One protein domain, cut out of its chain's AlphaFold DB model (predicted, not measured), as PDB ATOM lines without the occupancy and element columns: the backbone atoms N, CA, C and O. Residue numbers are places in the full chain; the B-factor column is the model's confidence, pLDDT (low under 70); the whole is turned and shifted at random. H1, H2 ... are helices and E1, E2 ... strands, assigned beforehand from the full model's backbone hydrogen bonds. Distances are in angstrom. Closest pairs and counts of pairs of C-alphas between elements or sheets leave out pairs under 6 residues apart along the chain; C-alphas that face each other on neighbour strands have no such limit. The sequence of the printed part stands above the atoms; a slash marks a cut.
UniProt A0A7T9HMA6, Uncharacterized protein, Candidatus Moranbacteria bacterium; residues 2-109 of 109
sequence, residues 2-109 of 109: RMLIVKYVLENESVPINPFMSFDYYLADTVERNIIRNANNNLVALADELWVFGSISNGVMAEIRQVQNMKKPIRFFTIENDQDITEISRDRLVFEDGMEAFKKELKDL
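Overview. This is residues 2 to 109 of the 109 residues of an uncharacterized protein of Candidatus Moranbacteria bacterium (UniProt A0A7T9HMA6). A small three-stranded sheet, E1 E2 E3, stands between two helices, H1 over one face and H4 over the other. The end of H3, residues 41 to 45, packs on H4, while the rest of H3 reaches away from the sheet toward the short H2; after E3, a long stretch, residues 89 to 101, leads to the short H5 close to H4. The 108 printed residues hold five named helices and three named strands, in the order H1 H2 H3 E1 H4 E2 E3 H5; the sheet is mixed and the class is mixed, helices and strands. The whole is compact, with a radius of gyration of the C-alphas of 14.2 A and spans of 40 by 32 by 27 A.

Along the chain. In the sheet, E2 is residues 74 to 79, 16.6 A long, beginning at C-alpha 74 (49.032, -21.594, 235.944); E1 is residues 50 to 53, 9.9 A, and E3 residues 85 to 88, 9.5 A. H4 is residues 58 to 69, 16.7 A, and H1 residues 2 to 11, 14.4 A, beginning at C-alpha 2 (55.971, -17.542, 252.984). H3, residues 33 to 46, is the longest helix, 20.2 A. H2, residues 24 to 27, and H5, residues 102 to 105, are 5.1 A each; H5 ends at C-alpha 105 (59.115, -26.022, 227.625).

Arrangement. E1 and E2 are parallel at 19 degrees, with N 52 and O 75 2.8 A apart, within hydrogen-bond range. E2 and E3 form a hairpin, antiparallel at 132 degrees, with N 88 and O 76 2.8 A apart. E1, H4 and E2 make a strand-helix-strand unit, two parallel neighbour strands with a helix between them along the chain; its crossover is right-handed. H4 is on the sheet over E1, its closest C-alphas to E1 being those of Val 67 and Leu 50, 7.0 A apart. H1 is on the opposite face, over E2 at a height of 10.1 A, slantwise to the strands at 57 degrees on the local plane. H3 touches H4, closest at the C-alphas of Ala 45 and Val 67, 7.1 A, the same way at a shallow tilt of 34.9 degrees, only just short of steep. H2 and H3 are close but not clearly touching, as are H4 and H5; their closest C-alphas are Tyr 26 and Ile 36, 6.6 A, and Met 61 and Phe 102, 7.9 A. H1 is apart from H3 and H4. Every O i to N i+4 pair is within hydrogen-bond range in H1, H3 and H4; H2 and H5 are too short for such a pair.

Size, cuts and confidence. The two C-alphas farthest apart, those of Thr 30 and Asp 91, are 40.1 A apart. The printed part has no cut. The links H1 to H2 and E3 to H5 are long. The mean pLDDT of the printed part is 89.2; residues 25 to 27 and 107 to 109 are under 70.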
ATOM      1  N   ARG A   2      57.149 -16.637 253.111       87.06
ATOM      2  CA  ARG A   2      55.971 -17.542 252.984       87.06
ATOM      3  C   ARG A   2      54.642 -16.925 253.447       87.06
ATOM      4  O   ARG A   2      53.637 -17.062 252.762       87.06
ATOM      5  N   MET A   3      54.657 -16.198 254.567       90.12
ATOM      6  CA  MET A   3      53.474 -15.487 255.071       90.12
ATOM      7  C   MET A   3      53.019 -14.345 254.149       90.12
ATOM      8  O   MET A   3      51.825 -14.088 254.070       90.12
ATOM      9  N   LEU A   4      53.945 -13.698 253.425       91.44
ATOM     10  CA  LEU A   4      53.617 -12.651 252.447       91.44
ATOM     11  C   LEU A   4      52.822 -13.240 251.276       91.44
ATOM     12  O   LEU A   4      51.791 -12.698 250.906       91.44
ATOM     13  N   ILE A   5      53.261 -14.393 250.760       93.38
ATOM     14  CA  ILE A   5      52.561 -15.124 249.695       93.38
ATOM     15  C   ILE A   5      51.159 -15.536 250.154       93.38
ATOM     16  O   ILE A   5      50.184 -15.298 249.452       93.38
ATOM     17  N   VAL A   6      51.042 -16.122 251.352       93.75
ATOM     18  CA  VAL A   6      49.741 -16.535 251.909       93.75
ATOM     19  C   VAL A   6      48.802 -15.335 252.050       93.75
ATOM     20  O   VAL A   6      47.654 -15.417 251.624       93.75
ATOM     21  N   LYS A   7      49.296 -14.218 252.599       94.06
ATOM     22  CA  LYS A   7      48.540 -12.966 252.699       94.06
ATOM     23  C   LYS A   7      48.055 -12.505 251.321       94.06
ATOM     24  O   LYS A   7      46.868 -12.252 251.168       94.06
ATOM     25  N   TYR A   8      48.943 -12.453 250.330       94.88
ATOM     26  CA  TYR A   8      48.612 -12.009 248.975       94.88
ATOM     27  C   TYR A   8      47.523 -12.865 248.323       94.88
ATOM     28  O   TYR A   8      46.586 -12.326 247.746       94.88
ATOM     29  N   VAL A   9      47.606 -14.194 248.442       96.19
ATOM     30  CA  VAL A   9      46.585 -15.103 247.891       96.19
ATOM     31  C   VAL A   9      45.224 -14.870 248.560       96.19
ATOM     32  O   VAL A   9      44.213 -14.789 247.867       96.19
ATOM     33  N   LEU A  10      45.199 -14.690 249.886       96.44
ATOM     34  CA  LEU A  10      43.969 -14.385 250.628       96.44
ATOM     35  C   LEU A  10      43.372 -13.022 250.240       96.44
ATOM     36  O   LEU A  10      42.158 -12.906 250.105       96.44
ATOM     37  N   GLU A  11      44.209 -12.001 250.041       95.88
ATOM     38  CA  GLU A  11      43.783 -10.670 249.578       95.88
ATOM     39  C   GLU A  11      43.249 -10.686 248.134       95.88
ATOM     40  O   GLU A  11      42.500  -9.790 247.757       95.88
ATOM     41  N   ASN A  12      43.577 -11.718 247.352       96.19
ATOM     42  CA  ASN A  12      43.053 -11.963 246.005       96.19
ATOM     43  C   ASN A  12      41.938 -13.033 245.995       96.19
ATOM     44  O   ASN A  12      41.803 -13.788 245.032       96.19
ATOM     45  N   GLU A  13      41.160 -13.119 247.082       96.88
ATOM     46  CA  GLU A  13      39.936 -13.935 247.202       96.88
ATOM     47  C   GLU A  13      40.130 -15.438 246.926       96.88
ATOM     48  O   GLU A  13      39.196 -16.151 246.562       96.88
ATOM     49  N   SER A  14      41.351 -15.936 247.125       97.19
ATOM     50  CA  SER A  14      41.727 -17.321 246.847       97.19
ATOM     51  C   SER A  14      42.117 -18.058 248.131       97.19
ATOM     52  O   SER A  14      42.583 -17.458 249.102       97.19
ATOM     53  N   VAL A  15      41.943 -19.383 248.154       96.38
ATOM     54  CA  VAL A  15      42.309 -20.227 249.304       96.38
ATOM     55  C   VAL A  15      43.713 -20.804 249.088       96.38
ATOM     56  O   VAL A  15      43.887 -21.659 248.218       96.38
ATOM     57  N   PRO A  16      44.736 -20.383 249.858       94.69
ATOM     58  CA  PRO A  16      46.095 -20.858 249.647       94.69
ATOM     59  C   PRO A  16      46.279 -22.287 250.161       94.69
ATOM     60  O   PRO A  16      46.121 -22.559 251.352       94.69
ATOM     61  N   ILE A  17      46.741 -23.175 249.280       93.81
ATOM     62  CA  ILE A  17      47.339 -24.453 249.663       93.81
ATOM     63  C   ILE A  17      48.849 -24.338 249.456       93.81
ATOM     64  O   ILE A  17      49.338 -24.357 248.330       93.81
ATOM     65  N   ASN A  18      49.591 -24.150 250.548       89.19
ATOM     66  CA  ASN A  18      51.029 -23.894 250.503       89.19
ATOM     67  C   ASN A  18      51.811 -25.091 251.075       89.19
ATOM     68  O   ASN A  18      51.786 -25.255 252.299       89.19
ATOM     69  N   PRO A  19      52.570 -25.857 250.259       81.75
ATOM     70  CA  PRO A  19      53.344 -27.012 250.724       81.75
ATOM     71  C   PRO A  19      54.230 -26.710 251.926       81.75
ATOM     72  O   PRO A  19      54.418 -27.562 252.785       81.75
ATOM     73  N   PHE A  20      54.787 -25.499 251.997       82.50
ATOM     74  CA  PHE A  20      55.711 -25.116 253.057       82.50
ATOM     75  C   PHE A  20      55.027 -24.800 254.390       82.50
ATOM     76  O   PHE A  20      55.699 -24.690 255.413       82.50
ATOM     77  N   MET A  21      53.714 -24.589 254.357       85.69
ATOM     78  CA  MET A  21      52.868 -24.375 255.531       85.69
ATOM     79  C   MET A  21      52.033 -25.622 255.839       85.69
ATOM     80  O   MET A  21      51.538 -25.781 256.950       85.69
ATOM     81  N   SER A  22      51.874 -26.518 254.865       85.81
ATOM     82  CA  SER A  22      51.281 -27.833 255.057       85.81
ATOM     83  C   SER A  22      52.299 -28.777 255.702       85.81
ATOM     84  O   SER A  22      53.435 -28.897 255.251       85.81
ATOM     85  N   PHE A  23      51.875 -29.479 256.753       84.00
ATOM     86  CA  PHE A  23      52.656 -30.548 257.391       84.00
ATOM     87  C   PHE A  23      54.014 -30.102 257.975       84.00
ATOM     88  O   PHE A  23      54.941 -30.910 257.995       84.00
ATOM     89  N   ASP A  24      54.155 -28.835 258.397       78.75
ATOM     90  CA  ASP A  24      55.416 -28.264 258.911       78.75
ATOM     91  C   ASP A  24      56.631 -28.659 258.047       78.75
ATOM     92  O   ASP A  24      57.595 -29.250 258.529       78.75
ATOM     93  N   TYR A  25      56.499 -28.415 256.736       65.50
ATOM     94  CA  TYR A  25      57.374 -28.809 255.621       65.50
ATOM     95  C   TYR A  25      58.516 -29.787 255.939       65.50
ATOM     96  O   TYR A  25      59.581 -29.418 256.434       65.50
ATOM     97  N   TYR A  26      58.295 -31.038 255.532       67.62
ATOM     98  CA  TYR A  26      59.115 -32.217 255.827       67.62
ATOM     99  C   TYR A  26      59.138 -32.656 257.296       67.62
ATOM    100  O   TYR A  26      60.017 -33.419 257.686       67.62
ATOM    101  N   LEU A  27      58.133 -32.232 258.072       69.56
ATOM    102  CA  LEU A  27      57.639 -32.824 259.324       69.56
ATOM    103  C   LEU A  27      58.722 -33.463 260.222       69.56
ATOM    104  O   LEU A  27      58.601 -34.602 260.681       69.56
ATOM    105  N   ALA A  28      59.798 -32.713 260.457       77.56
ATOM    106  CA  ALA A  28      60.938 -33.069 261.306       77.56
ATOM    107  C   ALA A  28      61.672 -34.384 260.948       77.56
ATOM    108  O   ALA A  28      62.175 -35.059 261.842       77.56
ATOM    109  N   ASP A  29      61.718 -34.766 259.665       81.81
ATOM    110  CA  ASP A  29      62.335 -36.018 259.174       81.81
ATOM    111  C   ASP A  29      61.756 -37.300 259.819       81.81
ATOM    112  O   ASP A  29      62.331 -38.385 259.727       81.81
ATOM    113  N   THR A  30      60.581 -37.203 260.449       88.12
ATOM    114  CA  THR A  30      59.901 -38.342 261.090       88.12
ATOM    115  C   THR A  30      59.140 -39.222 260.098       88.12
ATOM    116  O   THR A  30      58.736 -40.337 260.426       88.12
ATOM    117  N   VAL A  31      58.951 -38.728 258.872       88.81
ATOM    118  CA  VAL A  31      58.227 -39.395 257.790       88.81
ATOM    119  C   VAL A  31      59.089 -39.375 256.532       88.81
ATOM    120  O   VAL A  31      59.773 -38.393 256.241       88.81
ATOM    121  N   GLU A  32      59.043 -40.459 255.757       91.56
ATOM    122  CA  GLU A  32      59.766 -40.549 254.491       91.56
ATOM    123  C   GLU A  32      59.358 -39.414 253.535       91.56
ATOM    124  O   GLU A  32      58.174 -39.153 253.298       91.56
ATOM    125  N   ARG A  33      60.350 -38.766 252.918       87.75
ATOM    126  CA  ARG A  33      60.138 -37.597 252.053       87.75
ATOM    127  C   ARG A  33      59.170 -37.856 250.902       87.75
ATOM    128  O   ARG A  33      58.399 -36.964 250.559       87.75
ATOM    129  N   ASN A  34      59.180 -39.052 250.312       90.12
ATOM    130  CA  ASN A  34      58.279 -39.369 249.203       90.12
ATOM    131  C   ASN A  34      56.808 -39.398 249.631       90.12
ATOM    132  O   ASN A  34      55.950 -39.004 248.845       90.12
ATOM    133  N   ILE A  35      56.509 -39.778 250.875       91.88
ATOM    134  CA  ILE A  35      55.140 -39.749 251.410       91.88
ATOM    135  C   ILE A  35      54.642 -38.303 251.473       91.88
ATOM    136  O   ILE A  35      53.551 -38.004 250.994       91.88
ATOM    137  N   ILE A  36      55.469 -37.388 251.988       89.56
ATOM    138  CA  ILE A  36      55.134 -35.960 252.083       89.56
ATOM    139  C   ILE A  36      54.995 -35.339 250.687       89.56
ATOM    140  O   ILE A  36      54.043 -34.604 250.429       89.56
ATOM    141  N   ARG A  37      55.889 -35.687 249.753       88.69
ATOM    142  CA  ARG A  37      55.788 -35.254 248.350       88.69
ATOM    143  C   ARG A  37      54.496 -35.739 247.695       88.69
ATOM    144  O   ARG A  37      53.828 -34.951 247.042       88.69
ATOM    145  N   ASN A  38      54.113 -36.997 247.899       91.75
ATOM    146  CA  ASN A  38      52.866 -37.542 247.362       91.75
ATOM    147  C   ASN A  38      51.635 -36.861 247.977       91.75
ATOM    148  O   ASN A  38      50.683 -36.562 247.259       91.75
ATOM    149  N   ALA A  39      51.663 -36.565 249.280       92.00
ATOM    150  CA  ALA A  39      50.609 -35.790 249.930       92.00
ATOM    151  C   ALA A  39      50.480 -34.389 249.309       92.00
ATOM    152  O   ALA A  39      49.371 -33.966 248.988       92.00
ATOM    153  N   ASN A  40      51.602 -33.710 249.055       91.62
ATOM    154  CA  ASN A  40      51.597 -32.425 248.361       91.62
ATOM    155  C   ASN A  40      51.082 -32.534 246.915       91.62
ATOM    156  O   ASN A  40      50.246 -31.739 246.502       91.62
ATOM    157  N   ASN A  41      51.490 -33.556 246.160       92.69
ATOM    158  CA  ASN A  41      50.996 -33.773 244.795       92.69
ATOM    159  C   ASN A  41      49.470 -33.963 244.758       92.69
ATOM    160  O   ASN A  41      48.820 -33.520 243.810       92.69
ATOM    161  N   ASN A  42      48.885 -34.589 245.786       94.81
ATOM    162  CA  ASN A  42      47.432 -34.711 245.919       94.81
ATOM    163  C   ASN A  42      46.769 -33.352 246.179       94.81
ATOM    164  O   ASN A  42      45.721 -33.070 245.607       94.81
ATOM    165  N   LEU A  43      47.381 -32.495 247.000       94.75
ATOM    166  CA  LEU A  43      46.906 -31.128 247.215       94.75
ATOM    167  C   LEU A  43      46.937 -30.306 245.918       94.75
ATOM    168  O   LEU A  43      45.941 -29.670 245.577       94.75
ATOM    169  N   VAL A  44      48.027 -30.396 245.150       94.81
ATOM    170  CA  VAL A  44      48.146 -29.780 243.817       94.81
ATOM    171  C   VAL A  44      47.073 -30.314 242.864       94.81
ATOM    172  O   VAL A  44      46.456 -29.554 242.121       94.81
ATOM    173  N   ALA A  45      46.795 -31.620 242.901       95.50
ATOM    174  CA  ALA A  45      45.750 -32.222 242.081       95.50
ATOM    175  C   ALA A  45      44.338 -31.737 242.457       95.50
ATOM    176  O   ALA A  45      43.474 -31.675 241.582       95.50
ATOM    177  N   LEU A  46      44.096 -31.394 243.723       95.81
ATOM    178  CA  LEU A  46      42.807 -30.894 244.206       95.81
ATOM    179  C   LEU A  46      42.605 -29.400 243.930       95.81
ATOM    180  O   LEU A  46      41.476 -29.006 243.660       95.81
ATOM    181  N   ALA A  47      43.668 -28.595 243.956       97.00
ATOM    182  CA  ALA A  47      43.599 -27.151 243.727       97.00
ATOM    183  C   ALA A  47      43.037 -26.802 242.340       97.00
ATOM    184  O   ALA A  47      43.325 -27.493 241.363       97.00
ATOM    185  N   ASP A  48      42.265 -25.722 242.228       98.00
ATOM    186  CA  ASP A  48      41.677 -25.293 240.952       98.00
ATOM    187  C   ASP A  48      42.725 -24.741 239.969       98.00
ATOM    188  O   ASP A  48      42.595 -24.914 238.756       98.00
ATOM    189  N   GLU A  49      43.800 -24.146 240.489       97.31
ATOM    190  CA  GLU A  49      44.901 -23.547 239.732       97.31
ATOM    191  C   GLU A  49      46.224 -23.565 240.522       97.31
ATOM    192  O   GLU A  49      46.239 -23.812 241.729       97.31
ATOM    193  N   LEU A  50      47.344 -23.301 239.838       97.19
ATOM    194  CA  LEU A  50      48.686 -23.217 240.429       97.19
ATOM    195  C   LEU A  50      49.243 -21.797 240.336       97.19
ATOM    196  O   LEU A  50      49.334 -21.234 239.248       97.19
ATOM    197  N   TRP A  51      49.675 -21.239 241.468       97.31
ATOM    198  CA  TRP A  51      50.347 -19.939 241.527       97.31
ATOM    199  C   TRP A  51      51.813 -20.151 241.899       97.31
ATOM    200  O   TRP A  51      52.128 -20.651 242.979       97.31
ATOM    201  N   VAL A  52      52.717 -19.776 240.997       95.56
ATOM    202  CA  VAL A  52      54.165 -19.942 241.154       95.56
ATOM    203  C   VAL A  52      54.790 -18.601 241.505       95.56
ATOM    204  O   VAL A  52      54.621 -17.632 240.771       95.56
ATOM    205  N   PHE A  53      55.543 -18.554 242.601       94.44
ATOM    206  CA  PHE A  53      56.195 -17.338 243.082       94.44
ATOM    207  C   PHE A  53      57.717 -17.487 243.034       94.44
ATOM    208  O   PHE A  53      58.265 -18.410 243.638       94.44
ATOM    209  N   GLY A  54      58.401 -16.548 242.379       91.88
ATOM    210  CA  GLY A  54      59.864 -16.515 242.304       91.88
ATOM    211  C   GLY A  54      60.459 -17.455 241.250       91.88
ATOM    212  O   GLY A  54      59.854 -17.707 240.208       91.88
ATOM    213  N   SER A  55      61.683 -17.927 241.501       92.00
ATOM    214  CA  SER A  55      62.436 -18.759 240.558       92.00
ATOM    215  C   SER A  55      61.900 -20.188 240.470       92.00
ATOM    216  O   SER A  55      61.566 -20.814 241.475       92.00
ATOM    217  N   ILE A  56      61.880 -20.738 239.258       92.88
ATOM    218  CA  ILE A  56      61.414 -22.100 238.998       92.88
ATOM    219  C   ILE A  56      62.534 -23.103 239.281       92.88
ATOM    220  O   ILE A  56      63.566 -23.111 238.606       92.88
ATOM    221  N   SER A  57      62.290 -23.975 240.261       92.25
ATOM    222  CA  SER A  57      63.135 -25.119 240.619       92.25
ATOM    223  C   SER A  57      62.684 -26.410 239.931       92.25
ATOM    224  O   SER A  57      61.592 -26.490 239.364       92.25
ATOM    225  N   ASN A  58      63.487 -27.475 240.038       90.94
ATOM    226  CA  ASN A  58      63.103 -28.813 239.565       90.94
ATOM    227  C   ASN A  58      61.788 -29.314 240.192       90.94
ATOM    228  O   ASN A  58      60.993 -29.973 239.524       90.94
ATOM    229  N   GLY A  59      61.564 -29.016 241.477       89.62
ATOM    230  CA  GLY A  59      60.342 -29.401 242.185       89.62
ATOM    231  C   GLY A  59      59.122 -28.654 241.653       89.62
ATOM    232  O   GLY A  59      58.132 -29.283 241.293       89.62
ATOM    233  N   VAL A  60      59.246 -27.334 241.504       92.31
ATOM    234  CA  VAL A  60      58.191 -26.478 240.939       92.31
ATOM    235  C   VAL A  60      57.878 -26.883 239.497       92.31
ATOM    236  O   VAL A  60      56.716 -26.954 239.114       92.31
ATOM    237  N   MET A  61      58.890 -27.236 238.697       93.31
ATOM    238  CA  MET A  61      58.676 -27.715 237.329       93.31
ATOM    239  C   MET A  61      57.863 -29.020 237.283       93.31
ATOM    240  O   MET A  61      57.049 -29.211 236.380       93.31
ATOM    241  N   ALA A  62      58.054 -29.923 238.249       92.31
ATOM    242  CA  ALA A  62      57.254 -31.144 238.340       92.31
ATOM    243  C   ALA A  62      55.774 -30.836 238.634       92.31
ATOM    244  O   ALA A  62      54.897 -31.430 238.004       92.31
ATOM    245  N   GLU A  63      55.502 -29.878 239.524       94.31
ATOM    246  CA  GLU A  63      54.141 -29.405 239.821       94.31
ATOM    247  C   GLU A  63      53.513 -28.706 238.607       94.31
ATOM    248  O   GLU A  63      52.381 -29.016 238.240       94.31
ATOM    249  N   ILE A  64      54.264 -27.842 237.910       95.12
ATOM    250  CA  ILE A  64      53.810 -27.181 236.675       95.12
ATOM    251  C   ILE A  64      53.384 -28.218 235.633       95.12
ATOM    252  O   ILE A  64      52.283 -28.128 235.094       95.12
ATOM    253  N   ARG A  65      54.210 -29.239 235.380       94.50
ATOM    254  CA  ARG A  65      53.887 -30.319 234.431       94.50
ATOM    255  C   ARG A  65      52.639 -31.089 234.835       94.50
ATOM    256  O   ARG A  65      51.816 -31.417 233.982       94.50
ATOM    257  N   GLN A  66      52.495 -31.396 236.123       95.25
ATOM    258  CA  GLN A  66      51.307 -32.069 236.639       95.25
ATOM    259  C   GLN A  66      50.049 -31.243 236.340       95.25
ATOM    260  O   GLN A  66      49.103 -31.756 235.745       95.25
ATOM    261  N   VAL A  67      50.056 -29.959 236.696       96.25
ATOM    262  CA  VAL A  67      48.914 -29.047 236.531       96.25
ATOM    263  C   VAL A  67      48.615 -28.786 235.051       96.25
ATOM    264  O   VAL A  67      47.450 -28.785 234.648       96.25
ATOM    265  N   GLN A  68      49.650 -28.687 234.213       93.81
ATOM    266  CA  GLN A  68      49.528 -28.575 232.759       93.81
ATOM    267  C   GLN A  68      48.849 -29.809 232.147       93.81
ATOM    268  O   GLN A  68      47.915 -29.668 231.356       93.81
ATOM    269  N   ASN A  69      49.248 -31.021 232.551       94.69
ATOM    270  CA  ASN A  69      48.599 -32.263 232.111       94.69
ATOM    271  C   ASN A  69      47.123 -32.332 232.537       94.69
ATOM    272  O   ASN A  69      46.300 -32.928 231.841       94.69
ATOM    273  N   MET A  70      46.780 -31.691 233.656       96.06
ATOM    274  CA  MET A  70      45.409 -31.558 234.155       96.06
ATOM    275  C   MET A  70      44.629 -30.410 233.495       96.06
ATOM    276  O   MET A  70      43.448 -30.244 233.793       96.06
ATOM    277  N   LYS A  71      45.257 -29.646 232.588       96.00
ATOM    278  CA  LYS A  71      44.681 -28.480 231.892       96.00
ATOM    279  C   LYS A  71      44.141 -27.410 232.843       96.00
ATOM    280  O   LYS A  71      43.150 -26.748 232.538       96.00
ATOM    281  N   LYS A  72      44.783 -27.259 233.999       96.44
ATOM    282  CA  LYS A  72      44.432 -26.250 234.999       96.44
ATOM    283  C   LYS A  72      45.239 -24.963 234.784       96.44
ATOM    284  O   LYS A  72      46.346 -25.039 234.241       96.44
ATOM    285  N   PRO A  73      44.713 -23.791 235.179       96.69
ATOM    286  CA  PRO A  73      45.428 -22.527 235.045       96.69
ATOM    287  C   PRO A  73      46.735 -22.513 235.844       96.69
ATOM    288  O   PRO A  73      46.827 -23.088 236.931       96.69
ATOM    289  N   ILE A  74      47.743 -21.833 235.292       97.12
ATOM    290  CA  ILE A  74      49.032 -21.594 235.944       97.12
ATOM    291  C   ILE A  74      49.338 -20.105 235.849       97.12
ATOM    292  O   ILE A  74      49.390 -19.553 234.747       97.12
ATOM    293  N   ARG A  75      49.549 -19.472 237.002       96.75
ATOM    294  CA  ARG A  75      49.857 -18.047 237.143       96.75
ATOM    295  C   ARG A  75      51.241 -17.886 237.752       96.75
ATOM    296  O   ARG A  75      51.643 -18.670 238.611       96.75
ATOM    297  N   PHE A  76      51.980 -16.882 237.294       96.25
ATOM    298  CA  PHE A  76      53.365 -16.664 237.694       96.25
ATOM    299  C   PHE A  76      53.511 -15.296 238.330       96.25
ATOM    300  O   PHE A  76      52.970 -14.316 237.831       96.25
ATOM    301  N   PHE A  77      54.278 -15.222 239.408       96.00
ATOM    302  CA  PHE A  77      54.454 -14.011 240.187       96.00
ATOM    303  C   PHE A  77      55.927 -13.810 240.518       96.00
ATOM    304  O   PHE A  77      56.647 -14.753 240.862       96.00
ATOM    305  N   THR A  78      56.372 -12.561 240.454       93.69
ATOM    306  CA  THR A  78      57.656 -12.144 241.018       93.69
ATOM    307  C   THR A  78      57.438 -11.549 242.403       93.69
ATOM    308  O   THR A  78      56.378 -10.986 242.682       93.69
ATOM    309  N   ILE A  79      58.452 -11.671 243.255       90.94
ATOM    310  CA  ILE A  79      58.518 -10.983 244.539       90.94
ATOM    311  C   ILE A  79      59.720 -10.053 244.455       90.94
ATOM    312  O   ILE A  79      60.857 -10.521 244.462       90.94
ATOM    313  N   GLU A  80      59.469  -8.757 244.295       81.25
ATOM    314  CA  GLU A  80      60.548  -7.781 244.106       81.25
ATOM    315  C   GLU A  80      61.182  -7.430 245.457       81.25
ATOM    316  O   GLU A  80      62.399  -7.502 245.605       81.25
ATOM    317  N   ASN A  81      60.340  -7.173 246.464       75.19
ATOM    318  CA  ASN A  81      60.716  -6.831 247.837       75.19
ATOM    319  C   ASN A  81      59.817  -7.583 248.842       75.19
ATOM    320  O   ASN A  81      58.849  -8.234 248.455       75.19
ATOM    321  N   ASP A  82      60.041  -7.416 250.152       70.25
ATOM    322  CA  ASP A  82      59.199  -8.000 251.223       70.25
ATOM    323  C   ASP A  82      57.736  -7.491 251.260       70.25
ATOM    324  O   ASP A  82      56.995  -7.803 252.197       70.25
ATOM    325  N   GLN A  83      57.306  -6.696 250.277       73.19
ATOM    326  CA  GLN A  83      55.983  -6.071 250.227       73.19
ATOM    327  C   GLN A  83      55.280  -6.202 248.871       73.19
ATOM    328  O   GLN A  83      54.053  -6.204 248.852       73.19
ATOM    329  N   ASP A  84      56.021  -6.384 247.773       86.56
ATOM    330  CA  ASP A  84      55.466  -6.262 246.424       86.56
ATOM    331  C   ASP A  84      55.502  -7.597 245.679       86.56
ATOM    332  O   ASP A  84      56.565  -8.132 245.346       86.56
ATOM    333  N   ILE A  85      54.302  -8.124 245.425       94.62
ATOM    334  CA  ILE A  85      54.057  -9.297 244.588       94.62
ATOM    335  C   ILE A  85      53.325  -8.834 243.332       94.62
ATOM    336  O   ILE A  85      52.243  -8.250 243.412       94.62
ATOM    337  N   THR A  86      53.896  -9.159 242.176       94.00
ATOM    338  CA  THR A  86      53.356  -8.761 240.873       94.00
ATOM    339  C   THR A  86      53.225  -9.977 239.972       94.00
ATOM    340  O   THR A  86      54.160 -10.771 239.857       94.00
ATOM    341  N   GLU A  87      52.081 -10.111 239.304       95.69
ATOM    342  CA  GLU A  87      51.888 -11.134 238.277       95.69
ATOM    343  C   GLU A  87      52.781 -10.845 237.063       95.69
ATOM    344  O   GLU A  87      52.892  -9.713 236.577       95.69
ATOM    345  N   ILE A  88      53.458 -11.879 236.575       95.06
ATOM    346  CA  ILE A  88      54.408 -11.790 235.474       95.06
ATOM    347  C   ILE A  88      54.003 -12.697 234.321       95.06
ATOM    348  O   ILE A  88      53.433 -13.773 234.482       95.06
ATOM    349  N   SER A  89      54.349 -12.249 233.123       91.94
ATOM    350  CA  SER A  89      54.254 -13.029 231.903       91.94
ATOM    351  C   SER A  89      55.410 -14.032 231.794       91.94
ATOM    352  O   SER A  89      56.457 -13.905 232.435       91.94
ATOM    353  N   ARG A  90      55.221 -15.038 230.936       87.81
ATOM    354  CA  ARG A  90      56.137 -16.179 230.761       87.81
ATOM    355  C   ARG A  90      57.538 -15.788 230.277       87.81
ATOM    356  O   ARG A  90      58.509 -16.486 230.548       87.81
ATOM    357  N   ASP A  91      57.665 -14.671 229.570       87.62
ATOM    358  CA  ASP A  91      58.949 -14.136 229.108       87.62
ATOM    359  C   ASP A  91      59.820 -13.590 230.249       87.62
ATOM    360  O   ASP A  91      61.037 -13.492 230.088       87.62
ATOM    361  N   ARG A  92      59.218 -13.305 231.413       89.81
ATOM    362  CA  ARG A  92      59.901 -12.796 232.610       89.81
ATOM    363  C   ARG A  92      60.216 -13.879 233.647       89.81
ATOM    364  O   ARG A  92      60.650 -13.549 234.748       89.81
ATOM    365  N   LEU A  93      60.008 -15.157 233.320       91.25
ATOM    366  CA  LEU A  93      60.303 -16.261 234.236       91.25
ATOM    367  C   LEU A  93      61.798 -16.365 234.529       91.25
ATOM    368  O   LEU A  93      62.638 -16.367 233.626       91.25
ATOM    369  N   VAL A  94      62.100 -16.515 235.814       90.38
ATOM    370  CA  VAL A  94      63.442 -16.774 236.329       90.38
ATOM    371  C   VAL A  94      63.522 -18.240 236.728       90.38
ATOM    372  O   VAL A  94      62.558 -18.814 237.233       90.38
ATOM    373  N   PHE A  95      64.672 -18.856 236.501       91.00
ATOM    374  CA  PHE A  95      64.902 -20.265 236.777       91.00
ATOM    375  C   PHE A  95      66.095 -20.413 237.716       91.00
ATOM    376  O   PHE A  95      67.004 -19.585 237.684       91.00
ATOM    377  N   GLU A  96      66.086 -21.446 238.554       90.50
ATOM    378  CA  GLU A  96      67.264 -21.797 239.351       90.50
ATOM    379  C   GLU A  96      68.415 -22.301 238.461       90.50
ATOM    380  O   GLU A  96      68.210 -22.717 237.316       90.50
ATOM    381  N   ASP A  97      69.638 -22.294 238.992       87.19
ATOM    382  CA  ASP A  97      70.815 -22.770 238.266       87.19
ATOM    383  C   ASP A  97      70.621 -24.209 237.750       87.19
ATOM    384  O   ASP A  97      70.178 -25.110 238.465       87.19
ATOM    385  N   GLY A  98      70.965 -24.438 236.479       83.69
ATOM    386  CA  GLY A  98      70.844 -25.753 235.835       83.69
ATOM    387  C   GLY A  98      69.469 -26.062 235.227       83.69
ATOM    388  O   GLY A  98      69.269 -27.157 234.705       83.69
ATOM    389  N   MET A  99      68.541 -25.103 235.225       85.50
ATOM    390  CA  MET A  99      67.176 -25.276 234.706       85.50
ATOM    391  C   MET A  99      66.975 -24.795 233.252       85.50
ATOM    392  O   MET A  99      65.847 -24.755 232.760       85.50
ATOM    393  N   GLU A 100      68.047 -24.462 232.527       80.62
ATOM    394  CA  GLU A 100      67.990 -23.882 231.168       80.62
ATOM    395  C   GLU A 100      67.200 -24.723 230.153       80.62
ATOM    396  O   GLU A 100      66.567 -24.188 229.240       80.62
ATOM    397  N   ALA A 101      67.192 -26.049 230.317       80.56
ATOM    398  CA  ALA A 101      66.438 -26.953 229.451       80.56
ATOM    399  C   ALA A 101      64.917 -26.709 229.524       80.56
ATOM    400  O   ALA A 101      64.227 -26.815 228.509       80.56
ATOM    401  N   PHE A 102      64.404 -26.325 230.695       80.12
ATOM    402  CA  PHE A 102      62.971 -26.116 230.933       80.12
ATOM    403  C   PHE A 102      62.474 -24.756 230.429       80.12
ATOM    404  O   PHE A 102      61.278 -24.569 230.211       80.12
ATOM    405  N   LYS A 103      63.388 -23.818 230.150       76.44
ATOM    406  CA  LYS A 103      63.051 -22.496 229.607       76.44
ATOM    407  C   LYS A 103      62.355 -22.570 228.250       76.44
ATOM    408  O   LYS A 103      61.586 -21.677 227.915       76.44
ATOM    409  N   LYS A 104      62.632 -23.608 227.453       74.81
ATOM    410  CA  LYS A 104      61.926 -23.840 226.183       74.81
ATOM    411  C   LYS A 104      60.522 -24.396 226.415       74.81
ATOM    412  O   LYS A 104      59.583 -23.893 225.824       74.81
ATOM    413  N   GLU A 105      60.386 -25.353 227.324       80.12
ATOM    414  CA  GLU A 105      59.115 -26.022 227.625       80.12
ATOM    415  C   GLU A 105      58.040 -25.054 228.139       80.12
ATOM    416  O   GLU A 105      56.886 -25.140 227.736       80.12
ATOM    417  N   LEU A 106      58.422 -24.082 228.975       77.50
ATOM    418  CA  LEU A 106      57.477 -23.103 229.522       77.50
ATOM    419  C   LEU A 106      57.127 -21.954 228.569       77.50
ATOM    420  O   LEU A 106      56.186 -21.211 228.846       77.50
ATOM    421  N   LYS A 107      57.859 -21.783 227.460       68.00
ATOM    422  CA  LYS A 107      57.488 -20.802 226.425       68.00
ATOM    423  C   LYS A 107      56.289 -21.256 225.594       68.00
ATOM    424  O   LYS A 107      55.619 -20.394 225.035       68.00
ATOM    425  N   ASP A 108      56.049 -22.565 225.536       64.50
ATOM    426  CA  ASP A 108      54.989 -23.188 224.735       64.50
ATOM    427  C   ASP A 108      53.722 -23.514 225.556       64.50
ATOM    428  O   ASP A 108      52.731 -23.997 225.002       64.50
ATOM    429  N   LEU A 109      53.747 -23.257 226.873       64.31
ATOM    430  CA  LEU A 109      52.537 -23.122 227.700       64.31
ATOM    431  C   LEU A 109      51.691 -21.967 227.180       64.31
ATOM    432  O   LEU A 109      50.468 -21.925 227.464       64.31
TER     433      LEU A 109